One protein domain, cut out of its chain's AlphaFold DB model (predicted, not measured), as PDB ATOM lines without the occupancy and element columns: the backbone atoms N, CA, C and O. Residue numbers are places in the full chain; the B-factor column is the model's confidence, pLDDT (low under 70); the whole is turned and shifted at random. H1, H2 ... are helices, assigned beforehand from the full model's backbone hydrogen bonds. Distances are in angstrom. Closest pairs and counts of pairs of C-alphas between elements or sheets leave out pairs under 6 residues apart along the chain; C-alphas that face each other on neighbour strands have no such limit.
ATOM      1  N   ALA A  23      27.619  -4.114 -10.121       97.88
ATOM      2  CA  ALA A  23      26.687  -5.032 -10.771       97.88
ATOM      3  C   ALA A  23      27.264  -5.617 -12.072       97.88
ATOM      4  O   ALA A  23      27.138  -6.813 -12.325       97.88
ATOM      5  N   GLU A  24      27.935  -4.789 -12.871       97.94
ATOM      6  CA  GLU A  24      28.576  -5.161 -14.131       97.94
ATOM      7  C   GLU A  24      29.779  -6.092 -13.900       97.94
ATOM      8  O   GLU A  24      29.988  -7.049 -14.647       97.94
ATOM      9  N   GLU A  25      30.553  -5.866 -12.831       97.88
ATOM     10  CA  GLU A  25      31.632  -6.778 -12.431       97.88
ATOM     11  C   GLU A  25      31.100  -8.146 -11.993       97.88
ATOM     12  O   GLU A  25      31.648  -9.171 -12.399       97.88
ATOM     13  N   TRP A  26      30.014  -8.192 -11.215       98.06
ATOM     14  CA  TRP A  26      29.371  -9.460 -10.861       98.06
ATOM     15  C   TRP A  26      28.756 -10.157 -12.076       98.06
ATOM     16  O   TRP A  26      28.832 -11.381 -12.187       98.06
ATOM     17  N   GLU A  27      28.201  -9.402 -13.025       97.38
ATOM     18  CA  GLU A  27      27.696  -9.940 -14.290       97.38
ATOM     19  C   GLU A  27      28.806 -10.577 -15.130       97.38
ATOM     20  O   GLU A  27      28.565 -11.571 -15.819       97.38
ATOM     21  N   ALA A  28      30.036 -10.075 -15.057       97.75
ATOM     22  CA  ALA A  28      31.159 -10.689 -15.754       97.75
ATOM     23  C   ALA A  28      31.483 -12.107 -15.238       97.75
ATOM     24  O   ALA A  28      32.081 -12.888 -15.980       97.75
ATOM     25  N   ILE A  29      31.051 -12.476 -14.024       97.69
ATOM     26  CA  ILE A  29      31.327 -13.773 -13.389       97.69
ATOM     27  C   ILE A  29      30.257 -14.807 -13.801       97.69
ATOM     28  O   ILE A  29      29.110 -14.733 -13.343       97.69
ATOM     29  N   PRO A  30      30.592 -15.826 -14.627       97.00
ATOM     30  CA  PRO A  30      29.596 -16.756 -15.167       97.00
ATOM     31  C   PRO A  30      28.825 -17.535 -14.096       97.00
ATOM     32  O   PRO A  30      27.619 -17.725 -14.243       97.00
ATOM     33  N   LEU A  31      29.505 -17.931 -13.013       95.44
ATOM     34  CA  LEU A  31      28.911 -18.685 -11.905       95.44
ATOM     35  C   LEU A  31      27.822 -17.886 -11.179       95.44
ATOM     36  O   LEU A  31      26.761 -18.433 -10.879       95.44
ATOM     37  N   LEU A  32      28.046 -16.587 -10.947       96.38
ATOM     38  CA  LEU A  32      27.048 -15.720 -10.321       96.38
ATOM     39  C   LEU A  32      25.842 -15.536 -11.240       96.38
ATOM     40  O   LEU A  32      24.713 -15.717 -10.795       96.38
ATOM     41  N   ARG A  33      26.057 -15.275 -12.537       96.06
ATOM     42  CA  ARG A  33      24.949 -15.174 -13.505       96.06
ATOM     43  C   ARG A  33      24.105 -16.441 -13.561       96.06
ATOM     44  O   ARG A  33      22.879 -16.363 -13.564       96.06
ATOM     45  N   GLU A  34      24.744 -17.608 -13.641       94.31
ATOM     46  CA  GLU A  34      24.030 -18.884 -13.678       94.31
ATOM     47  C   GLU A  34      23.213 -19.091 -12.399       94.31
ATOM     48  O   GLU A  34      22.050 -19.488 -12.464       94.31
ATOM     49  N   ARG A  35      23.787 -18.754 -11.239       93.00
ATOM     50  CA  ARG A  35      23.094 -18.798  -9.950       93.00
ATOM     51  C   ARG A  35      21.877 -17.869  -9.918       93.00
ATOM     52  O   ARG A  35      20.813 -18.300  -9.484       93.00
ATOM     53  N   MET A  36      22.010 -16.640 -10.415       93.50
ATOM     54  CA  MET A  36      20.906 -15.671 -10.447       93.50
ATOM     55  C   MET A  36      19.764 -16.127 -11.347       93.50
ATOM     56  O   MET A  36      18.603 -16.044 -10.958       93.50
ATOM     57  N   ARG A  37      20.087 -16.690 -12.515       92.25
ATOM     58  CA  ARG A  37      19.090 -17.243 -13.446       92.25
ATOM     59  C   ARG A  37      18.345 -18.454 -12.886       92.25
ATOM     60  O   ARG A  37      17.239 -18.735 -13.324       92.25
ATOM     61  N   LYS A  38      18.935 -19.166 -11.920       90.19
ATOM     62  CA  LYS A  38      18.278 -20.255 -11.178       90.19
ATOM     63  C   LYS A  38      17.343 -19.750 -10.070       90.19
ATOM     64  O   LYS A  38      16.814 -20.570  -9.329       90.19
ATOM     65  N   GLY A  39      17.169 -18.434  -9.922       89.56
ATOM     66  CA  GLY A  39      16.323 -17.845  -8.882       89.56
ATOM     67  C   GLY A  39      16.914 -17.952  -7.471       89.56
ATOM     68  O   GLY A  39      16.182 -17.882  -6.490       89.56
ATOM     69  N   LEU A  40      18.229 -18.158  -7.343       90.75
ATOM     70  CA  LEU A  40      18.904 -18.296  -6.047       90.75
ATOM     71  C   LEU A  40      19.396 -16.934  -5.519       90.75
ATOM     72  O   LEU A  40      19.604 -15.997  -6.289       90.75
ATOM     73  N   HIS A  41      19.621 -16.836  -4.204       92.06
ATOM     74  CA  HIS A  41      20.205 -15.653  -3.546       92.06
ATOM     75  C   HIS A  41      21.631 -15.356  -4.011       92.06
ATOM     76  O   HIS A  41      22.353 -16.278  -4.399       92.06
ATOM     77  N   LEU A  42      22.058 -14.089  -3.933       95.00
ATOM     78  CA  LEU A  42      23.414 -13.674  -4.315       95.00
ATOM     79  C   LEU A  42      24.460 -14.425  -3.494       95.00
ATOM     80  O   LEU A  42      25.436 -14.941  -4.039       95.00
ATOM     81  N   LEU A  43      24.219 -14.510  -2.188       95.19
ATOM     82  CA  LEU A  43      25.107 -15.174  -1.254       95.19
ATOM     83  C   LEU A  43      24.726 -16.649  -1.090       95.19
ATOM     84  O   LEU A  43      23.568 -17.057  -1.224       95.19
ATOM     85  N   ILE A  44      25.733 -17.472  -0.827       92.25
ATOM     86  CA  ILE A  44      25.609 -18.901  -0.578       92.25
ATOM     87  C   ILE A  44      25.795 -19.133   0.927       92.25
ATOM     88  O   ILE A  44      26.879 -18.831   1.441       92.25
ATOM     89  N   PRO A  45      24.777 -19.638   1.645       87.94
ATOM     90  CA  PRO A  45      24.942 -20.044   3.034       87.94
ATOM     91  C   PRO A  45      25.849 -21.277   3.135       87.94
ATOM     92  O   PRO A  45      25.924 -22.098   2.212       87.94
ATOM     93  N   HIS A  46      26.542 -21.414   4.267       78.94
ATOM     94  CA  HIS A  46      27.371 -22.583   4.543       78.94
ATOM     95  C   HIS A  46      26.500 -23.845   4.564       78.94
ATOM     96  O   HIS A  46      25.552 -23.904   5.349       78.94
ATOM     97  N   PRO A  47      26.874 -24.914   3.832       65.75
ATOM     98  CA  PRO A  47      26.162 -26.191   3.861       65.75
ATOM     99  C   PRO A  47      26.212 -26.922   5.211       65.75
ATOM    100  O   PRO A  47      25.797 -28.063   5.255       65.75
ATOM    101  N   LEU A  48      26.766 -26.359   6.291       60.94
ATOM    102  CA  LEU A  48      26.693 -26.941   7.641       60.94
ATOM    103  C   LEU A  48      25.571 -26.321   8.486       60.94
ATOM    104  O   LEU A  48      25.256 -26.863   9.541       60.94
ATOM    105  N   CYS A  49      24.899 -25.272   7.998       54.75
ATOM    106  CA  CYS A  49      23.566 -24.884   8.464       54.75
ATOM    107  C   CYS A  49      22.528 -25.852   7.871       54.75
ATOM    108  O   CYS A  49      21.658 -25.465   7.099       54.75
ATOM    109  N   LYS A  50      22.686 -27.147   8.158       49.53
ATOM    110  CA  LYS A  50      21.810 -28.204   7.655       49.53
ATOM    111  C   LYS A  50      20.601 -28.340   8.559       49.53
ATOM    112  O   LYS A  50      20.636 -29.094   9.522       49.53
ATOM    113  N   ASP A  51      19.520 -27.701   8.156       49.69
ATOM    114  CA  ASP A  51      18.294 -28.461   7.938       49.69
ATOM    115  C   ASP A  51      17.983 -28.390   6.434       49.69
ATOM    116  O   ASP A  51      17.126 -27.648   5.962       49.69
ATOM    117  N   ASP A  52      18.752 -29.180   5.672       45.22
ATOM    118  CA  ASP A  52      18.856 -29.272   4.198       45.22
ATOM    119  C   ASP A  52      17.542 -29.617   3.446       45.22
ATOM    120  O   ASP A  52      17.571 -29.954   2.263       45.22
ATOM    121  N   THR A  53      16.369 -29.577   4.081       47.56
ATOM    122  CA  THR A  53      15.106 -29.998   3.436       47.56
ATOM    123  C   THR A  53      14.259 -28.854   2.904       47.56
ATOM    124  O   THR A  53      13.317 -29.098   2.146       47.56
ATOM    125  N   LYS A  54      14.594 -27.604   3.225       48.59
ATOM    126  CA  LYS A  54      13.979 -26.440   2.589       48.59
ATOM    127  C   LYS A  54      15.066 -25.420   2.275       48.59
ATOM    128  O   LYS A  54      15.930 -25.216   3.123       48.59
ATOM    129  N   PRO A  55      15.026 -24.752   1.107       48.62
ATOM    130  CA  PRO A  55      15.682 -23.464   0.950       48.62
ATOM    131  C   PRO A  55      14.995 -22.521   1.934       48.62
ATOM    132  O   PRO A  55      14.020 -21.845   1.614       48.62
ATOM    133  N   SER A  56      15.417 -22.580   3.190       52.72
ATOM    134  CA  SER A  56      15.048 -21.572   4.150       52.72
ATOM    135  C   SER A  56      15.663 -20.268   3.634       52.72
ATOM    136  O   SER A  56      16.728 -20.307   3.000       52.72
ATOM    137  N   PRO A  57      14.999 -19.119   3.825       56.09
ATOM    138  CA  PRO A  57      15.569 -17.792   3.591       56.09
ATOM    139  C   PRO A  57      16.709 -17.522   4.595       56.09
ATOM    140  O   PRO A  57      16.718 -16.525   5.316       56.09
ATOM    141  N   ASP A  58      17.637 -18.471   4.703       62.50
ATOM    142  CA  ASP A  58      18.614 -18.584   5.756       62.50
ATOM    143  C   ASP A  58      19.648 -17.498   5.562       62.50
ATOM    144  O   ASP A  58      20.457 -17.470   4.632       62.50
ATOM    145  N   PHE A  59      19.576 -16.583   6.510       77.81
ATOM    146  CA  PHE A  59      20.547 -15.559   6.776       77.81
ATOM    147  C   PHE A  59      21.973 -16.142   6.735       77.81
ATOM    148  O   PHE A  59      22.329 -17.001   7.544       77.81
ATOM    149  N   VAL A  60      22.817 -15.662   5.813       89.88
ATOM    150  CA  VAL A  60      24.221 -16.100   5.752       89.88
ATOM    151  C   VAL A  60      24.954 -15.587   6.994       89.88
ATOM    152  O   VAL A  60      25.141 -14.385   7.193       89.88
ATOM    153  N   GLU A  61      25.371 -16.513   7.857       91.19
ATOM    154  CA  GLU A  61      26.054 -16.181   9.106       91.19
ATOM    155  C   GLU A  61      27.375 -15.431   8.854       91.19
ATOM    156  O   GLU A  61      28.105 -15.686   7.891       91.19
ATOM    157  N   ARG A  62      27.742 -14.521   9.761       94.12
ATOM    158  CA  ARG A  62      29.032 -13.824   9.729       94.12
ATOM    159  C   ARG A  62      30.170 -14.773  10.145       94.12
ATOM    160  O   ARG A  62      30.611 -14.737  11.290       94.12
ATOM    161  N   SER A  63      30.675 -15.581   9.212       93.81
ATOM    162  CA  SER A  63      31.754 -16.552   9.451       93.81
ATOM    163  C   SER A  63      32.852 -16.503   8.381       93.81
ATOM    164  O   SER A  63      32.622 -16.093   7.244       93.81
ATOM    165  N   VAL A  64      34.063 -16.960   8.731       93.31
ATOM    166  CA  VAL A  64      35.194 -17.068   7.784       93.31
ATOM    167  C   VAL A  64      34.869 -18.047   6.657       93.31
ATOM    168  O   VAL A  64      35.239 -17.822   5.510       93.31
ATOM    169  N   HIS A  65      34.136 -19.123   6.953       93.12
ATOM    170  CA  HIS A  65      33.718 -20.068   5.924       93.12
ATOM    171  C   HIS A  65      32.793 -19.417   4.893       93.12
ATOM    172  O   HIS A  65      33.030 -19.564   3.697       93.12
ATOM    173  N   ASN A  66      31.818 -18.624   5.341       94.06
ATOM    174  CA  ASN A  66      30.946 -17.887   4.432       94.06
ATOM    175  C   ASN A  66      31.715 -16.842   3.619       94.06
ATOM    176  O   ASN A  66      31.404 -16.662   2.446       94.06
ATOM    177  N   CYS A  67      32.755 -16.207   4.174       95.62
ATOM    178  CA  CYS A  67      33.632 -15.350   3.371       95.62
ATOM    179  C   CYS A  67      34.310 -16.125   2.231       95.62
ATOM    180  O   CYS A  67      34.312 -15.657   1.097       95.62
ATOM    181  N   ARG A  68      34.829 -17.329   2.507       94.62
ATOM    182  CA  ARG A  68      35.487 -18.172   1.492       94.62
ATOM    183  C   ARG A  68      34.522 -18.615   0.399       94.62
ATOM    184  O   ARG A  68      34.821 -18.484  -0.783       94.62
ATOM    185  N   GLN A  69      33.345 -19.090   0.794       94.75
ATOM    186  CA  GLN A  69      32.323 -19.576  -0.134       94.75
ATOM    187  C   GLN A  69      31.745 -18.462  -1.018       94.75
ATOM    188  O   GLN A  69      31.285 -18.730  -2.124       94.75
ATOM    189  N   ASN A  70      31.793 -17.213  -0.549       96.62
ATOM    190  CA  ASN A  70      31.276 -16.039  -1.251       96.62
ATOM    191  C   ASN A  70      32.389 -15.130  -1.799       96.62
ATOM    192  O   ASN A  70      32.163 -13.934  -2.000       96.62
ATOM    193  N   LYS A  71      33.594 -15.670  -2.040       96.94
ATOM    194  CA  LYS A  71      34.750 -14.873  -2.479       96.94
ATOM    195  C   LYS A  71      34.495 -14.110  -3.782       96.94
ATOM    196  O   LYS A  71      34.877 -12.950  -3.877       96.94
ATOM    197  N   ASP A  72      33.775 -14.711  -4.729       97.44
ATOM    198  CA  ASP A  72      33.490 -14.114  -6.042       97.44
ATOM    199  C   ASP A  72      32.605 -12.863  -5.939       97.44
ATOM    200  O   ASP A  72      32.715 -11.944  -6.746       97.44
ATOM    201  N   VAL A  73      31.751 -12.798  -4.913       97.81
ATOM    202  CA  VAL A  73      30.934 -11.613  -4.611       97.81
ATOM    203  C   VAL A  73      31.747 -10.598  -3.807       97.81
ATOM    204  O   VAL A  73      31.692  -9.395  -4.072       97.81
ATOM    205  N   LEU A  74      32.517 -11.082  -2.825       97.31
ATOM    206  CA  LEU A  74      33.262 -10.250  -1.883       97.31
ATOM    207  C   LEU A  74      34.454  -9.538  -2.518       97.31
ATOM    208  O   LEU A  74      34.650  -8.365  -2.228       97.31
ATOM    209  N   ILE A  75      35.243 -10.195  -3.367       96.75
ATOM    210  CA  ILE A  75      36.478  -9.631  -3.934       96.75
ATOM    211  C   ILE A  75      36.215  -8.317  -4.700       96.75
ATOM    212  O   ILE A  75      36.859  -7.319  -4.362       96.75
ATOM    213  N   PRO A  76      35.267  -8.248  -5.660       97.56
ATOM    214  CA  PRO A  76      34.922  -6.995  -6.343       97.56
ATOM    215  C   PRO A  76      34.484  -5.884  -5.378       97.56
ATOM    216  O   PRO A  76      34.928  -4.736  -5.476       97.56
ATOM    217  N   ALA A  77      33.659  -6.229  -4.385       96.94
ATOM    218  CA  ALA A  77      33.176  -5.274  -3.393       96.94
ATOM    219  C   ALA A  77      34.310  -4.771  -2.475       96.94
ATOM    220  O   ALA A  77      34.430  -3.573  -2.222       96.94
ATOM    221  N   MET A  78      35.186  -5.662  -2.008       95.94
ATOM    222  CA  MET A  78      36.332  -5.316  -1.163       95.94
ATOM    223  C   MET A  78      37.332  -4.423  -1.908       95.94
ATOM    224  O   MET A  78      37.767  -3.427  -1.333       95.94
ATOM    225  N   LYS A  79      37.621  -4.702  -3.189       95.31
ATOM    226  CA  LYS A  79      38.466  -3.845  -4.049       95.31
ATOM    227  C   LYS A  79      37.946  -2.413  -4.107       95.31
ATOM    228  O   LYS A  79      38.695  -1.456  -3.912       95.31
ATOM    229  N   ARG A  80      36.643  -2.258  -4.342       95.25
ATOM    230  CA  ARG A  80      35.991  -0.944  -4.430       95.25
ATOM    231  C   ARG A  80      35.978  -0.211  -3.099       95.25
ATOM    232  O   ARG A  80      36.225   0.991  -3.070       95.25
ATOM    233  N   TRP A  81      35.739  -0.928  -2.003       94.12
ATOM    234  CA  TRP A  81      35.788  -0.342  -0.668       94.12
ATOM    235  C   TRP A  81      37.191   0.172  -0.325       94.12
ATOM    236  O   TRP A  81      37.341   1.333   0.065       94.12
ATOM    237  N   ALA A  82      38.210  -0.663  -0.539       93.44
ATOM    238  CA  ALA A  82      39.608  -0.324  -0.297       93.44
ATOM    239  C   ALA A  82      40.058   0.908  -1.087       93.44
ATOM    240  O   ALA A  82      40.700   1.798  -0.537       93.44
ATOM    241  N   ALA A  83      39.665   1.001  -2.361       92.50
ATOM    242  CA  ALA A  83      40.047   2.104  -3.239       92.50
ATOM    243  C   ALA A  83      39.443   3.467  -2.849       92.50
ATOM    244  O   ALA A  83      39.866   4.494  -3.383       92.50
ATOM    245  N   LYS A  84      38.421   3.501  -1.984       90.94
ATOM    246  CA  LYS A  84      37.703   4.731  -1.621       90.94
ATOM    247  C   LYS A  84      38.027   5.198  -0.213       90.94
ATOM    248  O   LYS A  84      38.523   6.304  -0.034       90.94
ATOM    249  N   SER A  85      37.702   4.383   0.783       89.62
ATOM    250  CA  SER A  85      37.929   4.723   2.186       89.62
ATOM    251  C   SER A  85      37.884   3.441   3.023       89.62
ATOM    252  O   SER A  85      36.812   3.037   3.480       89.62
ATOM    253  N   PRO A  86      39.033   2.775   3.231       88.88
ATOM    254  CA  PRO A  86      39.079   1.518   3.973       88.88
ATOM    255  C   PRO A  86      38.690   1.696   5.448       88.88
ATOM    256  O   PRO A  86      38.226   0.754   6.086       88.88
ATOM    257  N   GLU A  87      38.833   2.902   6.001       89.62
ATOM    258  CA  GLU A  87      38.580   3.214   7.414       89.62
ATOM    259  C   GLU A  87      37.093   3.331   7.753       89.62
ATOM    260  O   GLU A  87      36.665   2.951   8.845       89.62
ATOM    261  N   THR A  88      36.276   3.760   6.800       91.00
ATOM    262  CA  THR A  88      34.855   4.024   7.021       91.00
ATOM    263  C   THR A  88      34.007   2.780   6.779       91.00
ATOM    264  O   THR A  88      34.345   1.911   5.977       91.00
ATOM    265  N   VAL A  89      32.891   2.662   7.503       89.31
ATOM    266  CA  VAL A  89      31.924   1.584   7.269       89.31
ATOM    267  C   VAL A  89      31.008   1.999   6.122       89.31
ATOM    268  O   VAL A  89      30.425   3.086   6.179       89.31
ATOM    269  N   PRO A  90      30.819   1.144   5.112       90.44
ATOM    270  CA  PRO A  90      30.009   1.504   3.971       90.44
ATOM    271  C   PRO A  90      28.524   1.571   4.313       90.44
ATOM    272  O   PRO A  90      28.016   0.762   5.097       90.44
ATOM    273  N   GLN A  91      27.831   2.537   3.722       93.69
ATOM    274  CA  GLN A  91      26.383   2.686   3.792       93.69
ATOM    275  C   GLN A  91      25.709   1.602   2.948       93.69
ATOM    276  O   GLN A  91      26.086   1.355   1.802       93.69
ATOM    277  N   VAL A  92      24.706   0.945   3.534       96.00
ATOM    278  CA  VAL A  92      24.034  -0.202   2.908       96.00
ATOM    279  C   VAL A  92      23.150   0.209   1.729       96.00
ATOM    280  O   VAL A  92      23.024  -0.562   0.789       96.00
ATOM    281  N   ASP A  93      22.607   1.428   1.726       96.00
ATOM    282  CA  ASP A  93      21.631   1.877   0.721       96.00
ATOM    283  C   ASP A  93      22.204   1.906  -0.700       96.00
ATOM    284  O   ASP A  93      21.526   1.563  -1.668       96.00
ATOM    285  N   TYR A  94      23.472   2.292  -0.848       95.19
ATOM    286  CA  TYR A  94      24.126   2.307  -2.157       95.19
ATOM    287  C   TYR A  94      24.543   0.908  -2.607       95.19
ATOM    288  O   TYR A  94      24.438   0.597  -3.789       95.19
ATOM    289  N   LEU A  95      24.947   0.051  -1.667       96.12
ATOM    290  CA  LEU A  95      25.225  -1.354  -1.953       96.12
ATOM    291  C   LEU A  95      23.944  -2.088  -2.379       96.12
ATOM    292  O   LEU A  95      23.965  -2.838  -3.349       96.12
ATOM    293  N   TYR A  96      22.820  -1.805  -1.714       97.00
ATOM    294  CA  TYR A  96      21.492  -2.308  -2.067       97.00
ATOM    295  C   TYR A  96      21.145  -2.017  -3.528       97.00
ATOM    296  O   TYR A  96      20.726  -2.923  -4.239       97.00
ATOM    297  N   ARG A  97      21.373  -0.784  -4.002       96.62
ATOM    298  CA  ARG A  97      21.074  -0.400  -5.393       96.62
ATOM    299  C   ARG A  97      21.879  -1.197  -6.418       96.62
ATOM    300  O   ARG A  97      21.369  -1.478  -7.497       96.62
ATOM    301  N   GLU A  98      23.124  -1.549  -6.108       97.56
ATOM    302  CA  GLU A  98      23.942  -2.374  -7.007       97.56
ATOM    303  C   GLU A  98      23.515  -3.845  -6.981       97.56
ATOM    304  O   GLU A  98      23.459  -4.470  -8.036       97.56
ATOM    305  N   VAL A  99      23.137  -4.387  -5.818       96.88
ATOM    306  CA  VAL A  99      22.549  -5.739  -5.721       96.88
ATOM    307  C   VAL A  99      21.228  -5.804  -6.493       96.88
ATOM    308  O   VAL A  99      21.012  -6.725  -7.277       96.88
ATOM    309  N   GLU A 100      20.374  -4.789  -6.343       96.38
ATOM    310  CA  GLU A 100      19.117  -4.656  -7.084       96.38
ATOM    311  C   GLU A 100      19.362  -4.600  -8.594       96.38
ATOM    312  O   GLU A 100      18.732  -5.339  -9.351       96.38
ATOM    313  N   ARG A 101      20.321  -3.772  -9.039       96.62
ATOM    314  CA  ARG A 101      20.704  -3.684 -10.453       96.62
ATOM    315  C   ARG A 101      21.189  -5.033 -10.973       96.62
ATOM    316  O   ARG A 101      20.758  -5.452 -12.040       96.62
ATOM    317  N   PHE A 102      22.036  -5.735 -10.223       97.06
ATOM    318  CA  PHE A 102      22.553  -7.040 -10.629       97.06
ATOM    319  C   PHE A 102      21.439  -8.079 -10.822       97.06
ATOM    320  O   PHE A 102      21.422  -8.802 -11.822       97.06
ATOM    321  N   PHE A 103      20.461  -8.112  -9.913       95.31
ATOM    322  CA  PHE A 103      19.292  -8.981 -10.044       95.31
ATOM    323  C   PHE A 103      18.414  -8.629 -11.248       95.31
ATOM    324  O   PHE A 103      17.982  -9.530 -11.971       95.31
ATOM    325  N   GLN A 104      18.196  -7.334 -11.505       94.94
ATOM    326  CA  GLN A 104      17.459  -6.864 -12.681       94.94
ATOM    327  C   GLN A 104      18.161  -7.268 -13.985       94.94
ATOM    328  O   GLN A 104      17.510  -7.771 -14.901       94.94
ATOM    329  N   THR A 105      19.489  -7.123 -14.056       95.00
ATOM    330  CA  THR A 105      20.292  -7.518 -15.225       95.00
ATOM    331  C   THR A 105      20.224  -9.022 -15.497       95.00
ATOM    332  O   THR A 105      20.214  -9.449 -16.649       95.00
ATOM    333  N   CYS A 106      20.114  -9.844 -14.453       93.69
ATOM    334  CA  CYS A 106      19.975 -11.294 -14.594       93.69
ATOM    335  C   CYS A 106      18.541 -11.768 -14.907       93.69
ATOM    336  O   CYS A 106      18.320 -12.977 -14.972       93.69
ATOM    337  N   CYS A 107      17.596 -10.843 -15.130       86.25
ATOM    338  CA  CYS A 107      16.191 -11.103 -15.463       86.25
ATOM    339  C   CYS A 107      15.435 -11.950 -14.424       86.25
ATOM    340  O   CYS A 107      14.637 -12.809 -14.792       86.25
ATOM    341  N   ARG A 108      15.675 -11.720 -13.127       80.00
ATOM    342  CA  ARG A 108      14.922 -12.395 -12.061       80.00
ATOM    343  C   ARG A 108      13.611 -11.648 -11.784       80.00
ATOM    344  O   ARG A 108      13.628 -10.565 -11.204       80.00
ATOM    345  N   GLU A 109      12.488 -12.205 -12.230       82.00
ATOM    346  CA  GLU A 109      11.147 -11.598 -12.097       82.00
ATOM    347  C   GLU A 109      10.499 -11.882 -10.729       82.00
ATOM    348  O   GLU A 109       9.670 -11.121 -10.241       82.00
ATOM    349  N   ASP A 110      10.920 -12.969 -10.096       85.12
ATOM    350  CA  ASP A 110      10.447 -13.548  -8.835       85.12
ATOM    351  C   ASP A 110      11.108 -12.936  -7.587       85.12
ATOM    352  O   ASP A 110      11.040 -13.482  -6.486       85.12
ATOM    353  N   LEU A 111      11.764 -11.789  -7.746       80.56
ATOM    354  CA  LEU A 111      12.549 -11.179  -6.690       80.56
ATOM    355  C   LEU A 111      11.672 -10.407  -5.696       80.56
ATOM    356  O   LEU A 111      11.017  -9.427  -6.062       80.56
ATOM    357  N   THR A 112      11.709 -10.781  -4.414       88.06
ATOM    358  CA  THR A 112      11.093  -9.944  -3.381       88.06
ATOM    359  C   THR A 112      12.062  -8.823  -2.976       88.06
ATOM    360  O   THR A 112      13.259  -9.070  -2.822       88.06
ATOM    361  N   PRO A 113      11.591  -7.581  -2.744       87.19
ATOM    362  CA  PRO A 113      12.457  -6.494  -2.270       87.19
ATOM    363  C   PRO A 113      13.203  -6.821  -0.962       87.19
ATOM    364  O   PRO A 113      14.275  -6.278  -0.692       87.19
ATOM    365  N   GLY A 114      12.641  -7.730  -0.154       89.81
ATOM    366  CA  GLY A 114      13.265  -8.228   1.069       89.81
ATOM    367  C   GLY A 114      14.562  -8.995   0.811       89.81
ATOM    368  O   GLY A 114      15.520  -8.817   1.564       89.81
ATOM    369  N   ASP A 115      14.632  -9.767  -0.277       90.06
ATOM    370  CA  ASP A 115      15.797 -10.593  -0.615       90.06
ATOM    371  C   ASP A 115      17.014  -9.727  -0.958       90.06
ATOM    372  O   ASP A 115      18.102  -9.938  -0.423       90.06
ATOM    373  N   THR A 116      16.820  -8.687  -1.776       93.75
ATOM    374  CA  THR A 116      17.863  -7.702  -2.119       93.75
ATOM    375  C   THR A 116      18.420  -7.014  -0.886       93.75
ATOM    376  O   THR A 116      19.634  -6.874  -0.726       93.75
ATOM    377  N   HIS A 117      17.529  -6.576   0.003       94.44
ATOM    378  CA  HIS A 117      17.919  -5.900   1.230       94.44
ATOM    379  C   HIS A 117      18.690  -6.835   2.161       94.44
ATOM    380  O   HIS A 117      19.711  -6.437   2.728       94.44
ATOM    381  N   MET A 118      18.252  -8.088   2.279       93.31
ATOM    382  CA  MET A 118      18.935  -9.105   3.068       93.31
ATOM    383  C   MET A 118      20.340  -9.403   2.528       93.31
ATOM    384  O   MET A 118      21.297  -9.396   3.310       93.31
ATOM    385  N   ASP A 119      20.491  -9.598   1.217       94.75
ATOM    386  CA  ASP A 119      21.788  -9.885   0.596       94.75
ATOM    387  C   ASP A 119      22.754  -8.699   0.736       94.75
ATOM    388  O   ASP A 119      23.904  -8.888   1.137       94.75
ATOM    389  N   ALA A 120      22.287  -7.462   0.534       96.31
ATOM    390  CA  ALA A 120      23.108  -6.263   0.720       96.31
ATOM    391  C   ALA A 120      23.594  -6.100   2.175       96.31
ATOM    392  O   ALA A 120      24.774  -5.827   2.428       96.31
ATOM    393  N   TRP A 121      22.711  -6.310   3.156       95.44
ATOM    394  CA  TRP A 121      23.084  -6.268   4.573       95.44
ATOM    395  C   TRP A 121      24.080  -7.353   4.949       95.44
ATOM    396  O   TRP A 121      25.007  -7.115   5.731       95.44
ATOM    397  N   THR A 122      23.877  -8.550   4.423       95.44
ATOM    398  CA  THR A 122      24.708  -9.697   4.761       95.44
ATOM    399  C   THR A 122      26.085  -9.575   4.124       95.44
ATOM    400  O   THR A 122      27.094  -9.772   4.806       95.44
ATOM    401  N   LEU A 123      26.150  -9.085   2.885       96.75
ATOM    402  CA  LEU A 123      27.393  -8.719   2.218       96.75
ATOM    403  C   LEU A 123      28.180  -7.693   3.046       96.75
ATOM    404  O   LEU A 123      29.345  -7.928   3.366       96.75
ATOM    405  N   ARG A 124      27.535  -6.619   3.527       96.56
ATOM    406  CA  ARG A 124      28.164  -5.631   4.425       96.56
ATOM    407  C   ARG A 124      28.732  -6.265   5.704       96.56
ATOM    408  O   ARG A 124      29.824  -5.891   6.147       96.56
ATOM    409  N   LYS A 125      28.018  -7.217   6.318       96.00
ATOM    410  CA  LYS A 125      28.481  -7.934   7.525       96.00
ATOM    411  C   LYS A 125      29.718  -8.788   7.243       96.00
ATOM    412  O   LYS A 125      30.651  -8.768   8.051       96.00
ATOM    413  N   LEU A 126      29.741  -9.499   6.114       96.69
ATOM    414  CA  LEU A 126      30.893 -10.292   5.676       96.69
ATOM    415  C   LEU A 126      32.095  -9.396   5.362       96.69
ATOM    416  O   LEU A 126      33.181  -9.638   5.877       96.69
ATOM    417  N   MET A 127      31.900  -8.294   4.637       96.25
ATOM    418  CA  MET A 127      32.955  -7.308   4.378       96.25
ATOM    419  C   MET A 127      33.540  -6.754   5.689       96.25
ATOM    420  O   MET A 127      34.754  -6.719   5.881       96.25
ATOM    421  N   THR A 128      32.685  -6.401   6.655       95.38
ATOM    422  CA  THR A 128      33.130  -5.939   7.983       95.38
ATOM    423  C   THR A 128      33.874  -7.035   8.756       95.38
ATOM    424  O   THR A 128      34.791  -6.736   9.521       95.38
ATOM    425  N   LEU A 129      33.508  -8.313   8.582       95.44
ATOM    426  CA  LEU A 129      34.289  -9.434   9.112       95.44
ATOM    427  C   LEU A 129      35.686  -9.466   8.494       95.44
ATOM    428  O   LEU A 129      36.652  -9.459   9.248       95.44
ATOM    429  N   VAL A 130      35.795  -9.441   7.164       94.44
ATOM    430  CA  VAL A 130      37.087  -9.429   6.458       94.44
ATOM    431  C   VAL A 130      37.961  -8.278   6.966       94.44
ATOM    432  O   VAL A 130      39.088  -8.516   7.389       94.44
ATOM    433  N   LYS A 131      37.413  -7.060   7.068       93.25
ATOM    434  CA  LYS A 131      38.123  -5.907   7.646       93.25
ATOM    435  C   LYS A 131      38.590  -6.143   9.088       93.25
ATOM    436  O   LYS A 131      39.717  -5.810   9.428       93.25
ATOM    437  N   SER A 132      37.760  -6.744   9.941       93.69
ATOM    438  CA  SER A 132      38.162  -7.061  11.324       93.69
ATOM    439  C   SER A 132      39.217  -8.168  11.431       93.69
ATOM    440  O   SER A 132      39.854  -8.323  12.470       93.69
ATOM    441  N   LEU A 133      39.378  -8.980  10.383       91.88
ATOM    442  CA  LEU A 133      40.450  -9.965  10.304       91.88
ATOM    443  C   LEU A 133      41.746  -9.322   9.797       91.88
ATOM    444  O   LEU A 133      42.805  -9.709  10.273       91.88
ATOM    445  N   LEU A 134      41.655  -8.315   8.920       88.00
ATOM    446  CA  LEU A 134      42.794  -7.506   8.462       88.00
ATOM    447  C   LEU A 134      43.451  -6.703   9.589       88.00
ATOM    448  O   LEU A 134      44.655  -6.493   9.572       88.00
ATOM    449  N   SER A 135      42.680  -6.277  10.593       87.06
ATOM    450  CA  SER A 135      43.228  -5.564  11.753       87.06
ATOM    451  C   SER A 135      43.977  -6.465  12.743       87.06
ATOM    452  O   SER A 135      44.411  -5.985  13.786       87.06
ATOM    453  N   LYS A 136      44.072  -7.779  12.494       87.56
ATOM    454  CA  LYS A 136      44.834  -8.701  13.344       87.56
ATOM    455  C   LYS A 136      46.267  -8.790  12.821       87.56
ATOM    456  O   LYS A 136      46.463  -9.005  11.634       87.56
ATOM    457  N   ASN A 137      47.250  -8.738  13.720       79.06
ATOM    458  CA  ASN A 137      48.690  -8.772  13.395       79.06
ATOM    459  C   ASN A 137      49.178 -10.093  12.766       79.06
ATOM    460  O   ASN A 137      50.370 -10.262  12.540       79.06
ATOM    461  N   SER A 138      48.288 -11.053  12.521       81.19
ATOM    462  CA  SER A 138      48.628 -12.334  11.911       81.19
ATOM    463  C   SER A 138      47.953 -12.436  10.543       81.19
ATOM    464  O   SER A 138      46.714 -12.382  10.503       81.19
ATOM    465  N   PRO A 139      48.705 -12.646   9.448       79.06
ATOM    466  CA  PRO A 139      48.101 -12.922   8.155       79.06
ATOM    467  C   PRO A 139      47.228 -14.185   8.242       79.06
ATOM    468  O   PRO A 139      47.496 -15.090   9.047       79.06
ATOM    469  N   PRO A 140      46.145 -14.265   7.452       84.44
ATOM    470  CA  PRO A 140      45.313 -15.448   7.426       84.44
ATOM    471  C   PRO A 140      46.138 -16.597   6.844       84.44
ATOM    472  O   PRO A 140      46.728 -16.469   5.780       84.44
ATOM    473  N   LYS A 141      46.143 -17.741   7.533       88.06
ATOM    474  CA  LYS A 141      46.769 -18.975   7.024       88.06
ATOM    475  C   LYS A 141      46.008 -19.589   5.845       88.06
ATOM    476  O   LYS A 141      46.491 -20.512   5.210       88.06
ATOM    477  N   ASP A 142      44.778 -19.138   5.627       88.62
ATOM    478  CA  ASP A 142      43.891 -19.649   4.594       88.62
ATOM    479  C   ASP A 142      44.131 -18.901   3.276       88.62
ATOM    480  O   ASP A 142      44.018 -17.675   3.232       88.62
ATOM    481  N   GLU A 143      44.440 -19.647   2.214       89.69
ATOM    482  CA  GLU A 143      44.788 -19.112   0.891       89.69
ATOM    483  C   GLU A 143      43.673 -18.248   0.288       89.69
ATOM    484  O   GLU A 143      43.929 -17.186  -0.278       89.69
ATOM    485  N   ILE A 144      42.414 -18.664   0.448       89.94
ATOM    486  CA  ILE A 144      41.262 -17.928  -0.086       89.94
ATOM    487  C   ILE A 144      41.088 -16.614   0.675       89.94
ATOM    488  O   ILE A 144      40.792 -15.574   0.089       89.94
ATOM    489  N   MET A 145      41.284 -16.634   1.993       92.44
ATOM    490  CA  MET A 145      41.270 -15.404   2.778       92.44
ATOM    491  C   MET A 145      42.432 -14.480   2.406       92.44
ATOM    492  O   MET A 145      42.217 -13.272   2.342       92.44
ATOM    493  N   ALA A 146      43.618 -15.020   2.112       90.75
ATOM    494  CA  ALA A 146      44.736 -14.234   1.604       90.75
ATOM    495  C   ALA A 146      44.385 -13.567   0.260       90.75
ATOM    496  O   ALA A 146      44.602 -12.369   0.109       90.75
ATOM    497  N   GLU A 147      43.740 -14.279  -0.671       91.38
ATOM    498  CA  GLU A 147      43.244 -13.712  -1.939       91.38
ATOM    499  C   GLU A 147      42.283 -12.528  -1.705       91.38
ATOM    500  O   GLU A 147      42.428 -11.458  -2.304       91.38
ATOM    501  N   ILE A 148      41.332 -12.682  -0.776       90.81
ATOM    502  CA  ILE A 148      40.406 -11.606  -0.388       90.81
ATOM    503  C   ILE A 148      41.164 -10.422   0.243       90.81
ATOM    504  O   ILE A 148      40.771  -9.267   0.062       90.81
ATOM    505  N   PHE A 149      42.248 -10.677   0.977       90.81
ATOM    506  CA  PHE A 149      43.058  -9.637   1.619       90.81
ATOM    507  C   PHE A 149      43.880  -8.854   0.592       90.81
ATOM    508  O   PHE A 149      43.867  -7.622   0.615       90.81
ATOM    509  N   PHE A 150      44.502  -9.546  -0.364       88.44
ATOM    510  CA  PHE A 150      45.191  -8.919  -1.493       88.44
ATOM    511  C   PHE A 150      44.241  -8.053  -2.321       88.44
ATOM    512  O   PHE A 150      44.598  -6.956  -2.744       88.44
ATOM    513  N   ALA A 151      42.995  -8.496  -2.500       83.75
ATOM    514  CA  ALA A 151      41.965  -7.699  -3.153       83.75
ATOM    515  C   ALA A 151      41.662  -6.378  -2.415       83.75
ATOM    516  O   ALA A 151      41.290  -5.400  -3.054       83.75
ATOM    517  N   PHE A 152      41.861  -6.312  -1.097       86.38
ATOM    518  CA  PHE A 152      41.743  -5.070  -0.326       86.38
ATOM    519  C   PHE A 152      42.990  -4.167  -0.433       86.38
ATOM    520  O   PHE A 152      43.029  -3.100   0.172       86.38
ATOM    521  N   GLY A 153      44.014  -4.565  -1.193       83.31
ATOM    522  CA  GLY A 153      45.257  -3.807  -1.341       83.31
ATOM    523  C   GLY A 153      46.243  -3.995  -0.188       83.31
ATOM    524  O   GLY A 153      47.183  -3.213  -0.074       83.31
TER     525      GLY A 153
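This is residues 23 to 153 of the 324 residues of the protein "Hypothetical protein" of Symbiodinium sp. CCMP2592 (UniProt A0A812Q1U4). One long helix, H6, runs along the length of the domain, with H5 and H4 crossing it one after the other at steep angles and short H3 packing on it. H7 lies side by side with H4 near the last residues of H6, while H1 packs on H5 and H4, away from H6, and H2 makes a corner with H1. Between H2 and H3, residues 47 to 56 loop away from the helices. The 131 printed residues include seven named helices, H1 to H7 in chain order, and no named strand; the class is all helix. The whole is compact, with a radius of gyration of the C-alphas of 14.5 A and spans of 44 by 33 by 24 A.

H6, residues 113 to 134, is the hub, touching four other helices. With its residues 116 to 124 it touches H5, residues 92 to 105, at a steep tilt of 58 degrees, opposite ways; the closest C-alphas, of Tyr 96 and Ala 120, are 5.1 A apart. H4, residues 71 to 82, touches H6 with its residues 74 to 78, at 69 degrees, a steep tilt only just short of about perpendicular; the closest C-alphas, of Met 78 and Met 127, are 6.8 A apart. H3, residues 64 to 69, touches H6 at a steep tilt of 57 degrees, the closest C-alphas, of Cys 67 and Leu 126, being 6.2 A apart. H7, residues 143 to 151, only just touches H6, with 3 pairs of C-alphas within 8 A, the closest those of Leu 134 and Phe 149 at 7.2 A. H7 touches H4 at a shallow tilt of 32 degrees, only just short of steep, the same way, with the C-alphas of Lys 79 and Ala 151 closest at 5.3 A. H1, residues 23 to 27, touches H5, where the closest C-alphas, of Ala 23 and Phe 102, are 4.6 A apart. H1 and H2, residues 30 to 37, touch only at the corner, and only just, with 3 pairs of C-alphas within 8 A, the closest those of Glu 27 and Arg 33 at 6.0 A. Every O i to N i+4 pair is within hydrogen-bond range in H1, H2, H3, H5, H6 and H7; in H4 it is 6 of 8.

H6 is 32.2 A from first to last C-alpha, from C-alpha 113 at (12.457, -6.494, -2.270) to C-alpha 134 at (42.794, -7.506, 8.462). H5 measures 19.9 A, H4 15.5 A and H7 12.4 A. H1 begins at C-alpha 23, at (26.687, -5.032, -10.771).

The C-alphas farthest apart, of Glu 109 and Asn 137, are 45.5 A apart. The printed part has no cut. The link from H2 to H3, 26 residues, is long. Residues 47 to 58 have pLDDT under 70.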